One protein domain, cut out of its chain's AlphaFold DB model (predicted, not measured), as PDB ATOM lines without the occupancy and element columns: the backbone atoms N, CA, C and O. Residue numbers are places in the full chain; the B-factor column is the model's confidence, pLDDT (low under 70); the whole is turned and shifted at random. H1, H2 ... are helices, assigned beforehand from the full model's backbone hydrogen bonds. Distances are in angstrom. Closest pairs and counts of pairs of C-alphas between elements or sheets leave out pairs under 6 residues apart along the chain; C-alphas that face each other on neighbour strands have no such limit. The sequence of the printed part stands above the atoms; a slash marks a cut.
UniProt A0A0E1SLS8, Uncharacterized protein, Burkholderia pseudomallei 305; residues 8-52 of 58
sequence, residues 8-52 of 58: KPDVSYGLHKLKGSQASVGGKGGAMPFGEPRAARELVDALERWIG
ATOM      1  N   LYS A   8     -36.916 -10.767 -29.727       98.00
ATOM      2  CA  LYS A   8     -35.508 -10.429 -29.980       98.00
ATOM      3  C   LYS A   8     -35.280  -8.908 -29.929       98.00
ATOM      4  O   LYS A   8     -35.069  -8.273 -30.969       98.00
ATOM      5  N   PRO A   9     -35.306  -8.295 -28.730       97.31
ATOM      6  CA  PRO A   9     -35.089  -6.855 -28.575       97.31
ATOM      7  C   PRO A   9     -33.726  -6.402 -29.116       97.31
ATOM      8  O   PRO A   9     -33.662  -5.395 -29.817       97.31
ATOM      9  N   ASP A  10     -32.671  -7.193 -28.907       96.12
ATOM     10  CA  ASP A  10     -31.287  -6.840 -29.265       96.12
ATOM     11  C   ASP A  10     -31.003  -6.743 -30.767       96.12
ATOM     12  O   ASP A  10     -29.957  -6.238 -31.156       96.12
ATOM     13  N   VAL A  11     -31.899  -7.245 -31.621       96.38
ATOM     14  CA  VAL A  11     -31.778  -7.128 -33.089       96.38
ATOM     15  C   VAL A  11     -32.878  -6.249 -33.687       96.38
ATOM     16  O   VAL A  11     -32.941  -6.051 -34.903       96.38
ATOM     17  N   SER A  12     -33.762  -5.719 -32.838       97.69
ATOM     18  CA  SER A  12     -34.884  -4.884 -33.248       97.69
ATOM     19  C   SER A  12     -34.396  -3.475 -33.560       97.69
ATOM     20  O   SER A  12     -34.011  -2.700 -32.684       97.69
ATOM     21  N   TYR A  13     -34.424  -3.109 -34.839       97.56
ATOM     22  CA  TYR A  13     -33.825  -1.864 -35.317       97.56
ATOM     23  C   TYR A  13     -34.493  -0.604 -34.761       97.56
ATOM     24  O   TYR A  13     -33.829   0.418 -34.581       97.56
ATOM     25  N   GLY A  14     -35.788  -0.669 -34.445       96.75
ATOM     26  CA  GLY A  14     -36.504   0.419 -33.783       96.75
ATOM     27  C   GLY A  14     -35.898   0.739 -32.417       96.75
ATOM     28  O   GLY A  14     -35.677   1.906 -32.102       96.75
ATOM     29  N   LEU A  15     -35.517  -0.289 -31.655       97.12
ATOM     30  CA  LEU A  15     -34.870  -0.111 -30.358       97.12
ATOM     31  C   LEU A  15     -33.478   0.513 -30.513       97.12
ATOM     32  O   LEU A  15     -33.152   1.464 -29.807       97.12
ATOM     33  N   HIS A  16     -32.690   0.075 -31.501       97.44
ATOM     34  CA  HIS A  16     -31.404   0.708 -31.820       97.44
ATOM     35  C   HIS A  16     -31.543   2.178 -32.215       97.44
ATOM     36  O   HIS A  16     -30.700   2.999 -31.854       97.44
ATOM     37  N   LYS A  17     -32.608   2.533 -32.940       97.19
ATOM     38  CA  LYS A  17     -32.898   3.918 -33.315       97.19
ATOM     39  C   LYS A  17     -33.218   4.785 -32.105       97.19
ATOM     40  O   LYS A  17     -32.744   5.916 -32.063       97.19
ATOM     41  N   LEU A  18     -33.953   4.263 -31.127       96.75
ATOM     42  CA  LEU A  18     -34.266   4.980 -29.888       96.75
ATOM     43  C   LEU A  18     -33.053   5.075 -28.947       96.75
ATOM     44  O   LEU A  18     -32.784   6.143 -28.404       96.75
ATOM     45  N   LYS A  19     -32.273   3.992 -28.818       95.38
ATOM     46  CA  LYS A  19     -31.047   3.935 -27.996       95.38
ATOM     47  C   LYS A  19     -29.856   4.671 -28.625       95.38
ATOM     48  O   LYS A  19     -28.866   4.938 -27.956       95.38
ATOM     49  N   GLY A  20     -29.932   4.989 -29.914       94.88
ATOM     50  CA  GLY A  20     -28.869   5.647 -30.667       94.88
ATOM     51  C   GLY A  20     -27.693   4.758 -31.065       94.88
ATOM     52  O   GLY A  20     -26.648   5.262 -31.468       94.88
ATOM     53  N   SER A  21     -27.876   3.440 -31.001       95.25
ATOM     54  CA  SER A  21     -26.883   2.441 -31.394       95.25
ATOM     55  C   SER A  21     -27.060   1.947 -32.836       95.25
ATOM     56  O   SER A  21     -26.385   1.007 -33.246       95.25
ATOM     57  N   GLN A  22     -27.908   2.582 -33.653       96.06
ATOM     58  CA  GLN A  22     -28.207   2.145 -35.025       96.06
ATOM     59  C   GLN A  22     -26.966   1.971 -35.911       96.06
ATOM     60  O   GLN A  22     -26.942   1.070 -36.743       96.06
ATOM     61  N   ALA A  23     -25.933   2.800 -35.733       95.62
ATOM     62  CA  ALA A  23     -24.706   2.707 -36.526       95.62
ATOM     63  C   ALA A  23     -23.929   1.405 -36.254       95.62
ATOM     64  O   ALA A  23     -23.290   0.877 -37.161       95.62
ATOM     65  N   SER A  24     -24.035   0.848 -35.041       94.31
ATOM     66  CA  SER A  24     -23.361  -0.404 -34.660       94.31
ATOM     67  C   SER A  24     -23.947  -1.649 -35.336       94.31
ATOM     68  O   SER A  24     -23.265  -2.659 -35.454       94.31
ATOM     69  N   VAL A  25     -25.184  -1.561 -35.836       94.81
ATOM     70  CA  VAL A  25     -25.895  -2.661 -36.511       94.81
ATOM     71  C   VAL A  25     -26.030  -2.440 -38.023       94.81
ATOM     72  O   VAL A  25     -26.935  -2.970 -38.663       94.81
ATOM     73  N   GLY A  26     -25.156  -1.618 -38.617       94.06
ATOM     74  CA  GLY A  26     -25.185  -1.311 -40.055       94.06
ATOM     75  C   GLY A  26     -26.320  -0.365 -40.472       94.06
ATOM     76  O   GLY A  26     -26.621  -0.219 -41.659       94.06
ATOM     77  N   GLY A  27     -26.968   0.280 -39.501       93.06
ATOM     78  CA  GLY A  27     -27.956   1.326 -39.721       93.06
ATOM     79  C   GLY A  27     -27.343   2.634 -40.200       93.06
ATOM     80  O   GLY A  27     -26.158   2.908 -40.029       93.06
ATOM     81  N   LYS A  28     -28.190   3.482 -40.783       92.94
ATOM     82  CA  LYS A  28     -27.811   4.805 -41.298       92.94
ATOM     83  C   LYS A  28     -28.562   5.918 -40.581       92.94
ATOM     84  O   LYS A  28     -29.651   5.696 -40.047       92.94
ATOM     85  N   GLY A  29     -28.008   7.126 -40.643       92.50
ATOM     86  CA  GLY A  29     -28.602   8.333 -40.077       92.50
ATOM     87  C   GLY A  29     -28.528   8.397 -38.553       92.50
ATOM     88  O   GLY A  29     -27.941   7.539 -37.891       92.50
ATOM     89  N   GLY A  30     -29.151   9.441 -38.011       92.06
ATOM     90  CA  GLY A  30     -29.207   9.687 -36.581       92.06
ATOM     91  C   GLY A  30     -30.124   8.726 -35.833       92.06
ATOM     92  O   GLY A  30     -30.866   7.907 -36.395       92.06
ATOM     93  N   ALA A  31     -30.038   8.872 -34.528       94.12
ATOM     94  CA  ALA A  31     -30.938   8.267 -33.580       94.12
ATOM     95  C   ALA A  31     -32.263   9.057 -33.547       94.12
ATOM     96  O   ALA A  31     -32.279  10.237 -33.888       94.12
ATOM     97  N   MET A  32     -33.353   8.405 -33.157       95.19
ATOM     98  CA  MET A  32     -34.706   8.964 -33.169       95.19
ATOM     99  C   MET A  32     -35.174   9.358 -31.752       95.19
ATOM    100  O   MET A  32     -34.694   8.768 -30.779       95.19
ATOM    101  N   PRO A  33     -36.100  10.326 -31.631       94.88
ATOM    102  CA  PRO A  33     -36.611  11.163 -32.717       94.88
ATOM    103  C   PRO A  33     -35.566  12.206 -33.162       94.88
ATOM    104  O   PRO A  33     -34.708  12.622 -32.388       94.88
ATOM    105  N   PHE A  34     -35.566  12.546 -34.451       92.88
ATOM    106  CA  PHE A  34     -34.570  13.445 -35.036       92.88
ATOM    107  C   PHE A  34     -35.000  14.904 -34.867       92.88
ATOM    108  O   PHE A  34     -36.125  15.241 -35.214       92.88
ATOM    109  N   GLY A  35     -34.102  15.760 -34.371       92.81
ATOM    110  CA  GLY A  35     -34.400  17.179 -34.127       92.81
ATOM    111  C   GLY A  35     -35.253  17.447 -32.882       92.81
ATOM    112  O   GLY A  35     -35.553  18.598 -32.598       92.81
ATOM    113  N   GLU A  36     -35.589  16.401 -32.128       93.19
ATOM    114  CA  GLU A  36     -36.447  16.442 -30.943       93.19
ATOM    115  C   GLU A  36     -35.729  15.802 -29.742       93.19
ATOM    116  O   GLU A  36     -34.737  15.076 -29.918       93.19
ATOM    117  N   PRO A  37     -36.217  16.024 -28.508       94.00
ATOM    118  CA  PRO A  37     -35.726  15.322 -27.332       94.00
ATOM    119  C   PRO A  37     -35.787  13.798 -27.480       94.00
ATOM    120  O   PRO A  37     -36.636  13.232 -28.171       94.00
ATOM    121  N   ARG A  38     -34.887  13.112 -26.770       93.25
ATOM    122  CA  ARG A  38     -34.893  11.650 -26.681       93.25
ATOM    123  C   ARG A  38     -36.220  11.139 -26.137       93.25
ATOM    124  O   ARG A  38     -36.812  11.751 -25.253       93.25
ATOM    125  N   ALA A  39     -36.620   9.961 -26.615       93.12
ATOM    126  CA  ALA A  39     -37.675   9.204 -25.961       93.12
ATOM    127  C   ALA A  39     -37.324   8.989 -24.481       93.12
ATOM    128  O   ALA A  39     -36.163   8.740 -24.143       93.12
ATOM    129  N   ALA A  40     -38.337   9.079 -23.617       95.69
ATOM    130  CA  ALA A  40     -38.187   8.809 -22.194       95.69
ATOM    131  C   ALA A  40     -37.613   7.403 -21.978       95.69
ATOM    132  O   ALA A  40     -37.976   6.456 -22.685       95.69
ATOM    133  N   ARG A  41     -36.719   7.260 -20.997       95.44
ATOM    134  CA  ARG A  41     -36.048   5.986 -20.721       95.44
ATOM    135  C   ARG A  41     -37.061   4.891 -20.395       95.44
ATOM    136  O   ARG A  41     -36.951   3.784 -20.900       95.44
ATOM    137  N   GLU A  42     -38.087   5.240 -19.634       97.44
ATOM    138  CA  GLU A  42     -39.174   4.358 -19.222       97.44
ATOM    139  C   GLU A  42     -39.930   3.799 -20.433       97.44
ATOM    140  O   GLU A  42     -40.316   2.632 -20.440       97.44
ATOM    141  N   LEU A  43     -40.099   4.607 -21.485       97.00
ATOM    142  CA  LEU A  43     -40.735   4.181 -22.730       97.00
ATOM    143  C   LEU A  43     -39.835   3.230 -23.530       97.00
ATOM    144  O   LEU A  43     -40.323   2.245 -24.081       97.00
ATOM    145  N   VAL A  44     -38.527   3.493 -23.574       97.50
ATOM    146  CA  VAL A  44     -37.556   2.593 -24.220       97.50
ATOM    147  C   VAL A  44     -37.499   1.247 -23.495       97.50
ATOM    148  O   VAL A  44     -37.551   0.206 -24.150       97.50
ATOM    149  N   ASP A  45     -37.471   1.259 -22.162       98.00
ATOM    150  CA  ASP A  45     -37.460   0.056 -21.326       98.00
ATOM    151  C   ASP A  45     -38.777  -0.734 -21.465       98.00
ATOM    152  O   ASP A  45     -38.772  -1.965 -21.548       98.00
ATOM    153  N   ALA A  46     -39.923  -0.044 -21.535       97.94
ATOM    154  CA  ALA A  46     -41.221  -0.671 -21.780       97.94
ATOM    155  C   ALA A  46     -41.290  -1.323 -23.169       97.94
ATOM    156  O   ALA A  46     -41.767  -2.453 -23.291       97.94
ATOM    157  N   LEU A  47     -40.773  -0.650 -24.202       97.56
ATOM    158  CA  LEU A  47     -40.697  -1.205 -25.550       97.56
ATOM    159  C   LEU A  47     -39.793  -2.441 -25.590       97.56
ATOM    160  O   LEU A  47     -40.180  -3.455 -26.158       97.56
ATOM    161  N   GLU A  48     -38.615  -2.387 -24.968       98.06
ATOM    162  CA  GLU A  48     -37.690  -3.521 -24.888       98.06
ATOM    163  C   GLU A  48     -38.349  -4.751 -24.251       98.06
ATOM    164  O   GLU A  48     -38.268  -5.851 -24.803       98.06
ATOM    165  N   ARG A  49     -39.090  -4.560 -23.152       98.31
ATOM    166  CA  ARG A  49     -39.872  -5.625 -22.507       98.31
ATOM    167  C   ARG A  49     -41.001  -6.142 -23.395       98.31
ATOM    168  O   ARG A  49     -41.174  -7.352 -23.500       98.31
ATOM    169  N   TRP A  50     -41.758  -5.259 -24.046       98.44
ATOM    170  CA  TRP A  50     -42.842  -5.661 -24.949       98.44
ATOM    171  C   TRP A  50     -42.318  -6.491 -26.130       98.44
ATOM    172  O   TRP A  50     -42.882  -7.541 -26.435       98.44
ATOM    173  N   ILE A  51     -41.190  -6.092 -26.733       98.44
ATOM    174  CA  ILE A  51     -40.526  -6.883 -27.777       98.44
ATOM    175  C   ILE A  51     -40.062  -8.226 -27.205       98.44
ATOM    176  O   ILE A  51     -40.325  -9.260 -27.817       98.44
ATOM    177  N   GLY A  52     -39.416  -8.229 -26.032       98.38
ATOM    178  CA  GLY A  52     -38.972  -9.445 -25.342       98.38
ATOM    179  C   GLY A  52     -40.104 -10.437 -25.060       98.38
ATOM    180  O   GLY A  52     -39.910 -11.640 -25.202       98.38
TER     181      GLY A  52
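Overview. This is residues 8 to 52 of the 58 residues of an uncharacterized protein of Burkholderia pseudomallei 305 (UniProt A0A0E1SLS8). A flat little domain: the short helix H1 is in the middle, the longer H3 packs on one side of it running the opposite way, and the four-residue H2 is on the other side. A wide loop, residues 26 to 40, swings out from H2 past the last residues of H1 and comes back to H3, and the first and last printed residues end up near each other. The printed part has 45 residues with three named helices, in the order H1, H2, H3, and no named strand; its class is all helix. It is compact, with a radius of gyration of the C-alphas of 10.2 A, and its C-alphas span 25 by 23 by 10 A.

Arrangement. The longest helix, H3, residues 41 to 52, touches H1, residues 13 to 19, with 5 pairs of C-alphas within 8 A. Their closest C-alphas are those of Leu 18 and Val 44, 7.0 A apart, and H3 touches H1 with residues 44 to 48 alone. The two helices run opposite ways at a shallow tilt of 25 degrees, and their centres are 10.7 A apart. H1 and H2, residues 22 to 25, only just touch, with 3 pairs of C-alphas within 8 A, and they touch only at the corner by their link. The closest C-alphas of these two are those of His 16 and Gln 22, 4.7 A apart, with the centres 9.0 A apart. H2 and H3 are apart. In H1 and H3 every O i to N i+4 pair is within hydrogen-bond range; H2 is too short for such a pair, and its one O i to N i+3 pair is within range.

Along the chain. H3 has 12 residues, from Arg 41 to Gly 52, and measures 16.4 A from first to last C-alpha; C-alpha 41 is at (-36.048, 5.986, -20.721) and C-alpha 52 at (-38.972, -9.445, -25.342). H1 has 7 residues, from Tyr 13 to Lys 19, and measures 9.7 A; C-alpha 13 is at (-33.825, -1.864, -35.317). H2 has 4 residues, from Gln 22 to Val 25, and measures 5.5 A.

Size, cuts and confidence. The C-alphas farthest apart are those of Gly 35 and Gly 52, at 28.4 A. The C-alphas of Lys 8 and Gly 52, the first and last printed, are 5.9 A apart. The link from H1 to H2 is tight, with 2 residues, and that from H2 to H3 is long, with 15 residues. The C-alphas of this long stretch, residues 26 to 40, lie 7 to 15 A from the mean of all C-alphas. The printed part has no cut. Its mean pLDDT in this predicted model is 95.8, and no printed residue is under 70.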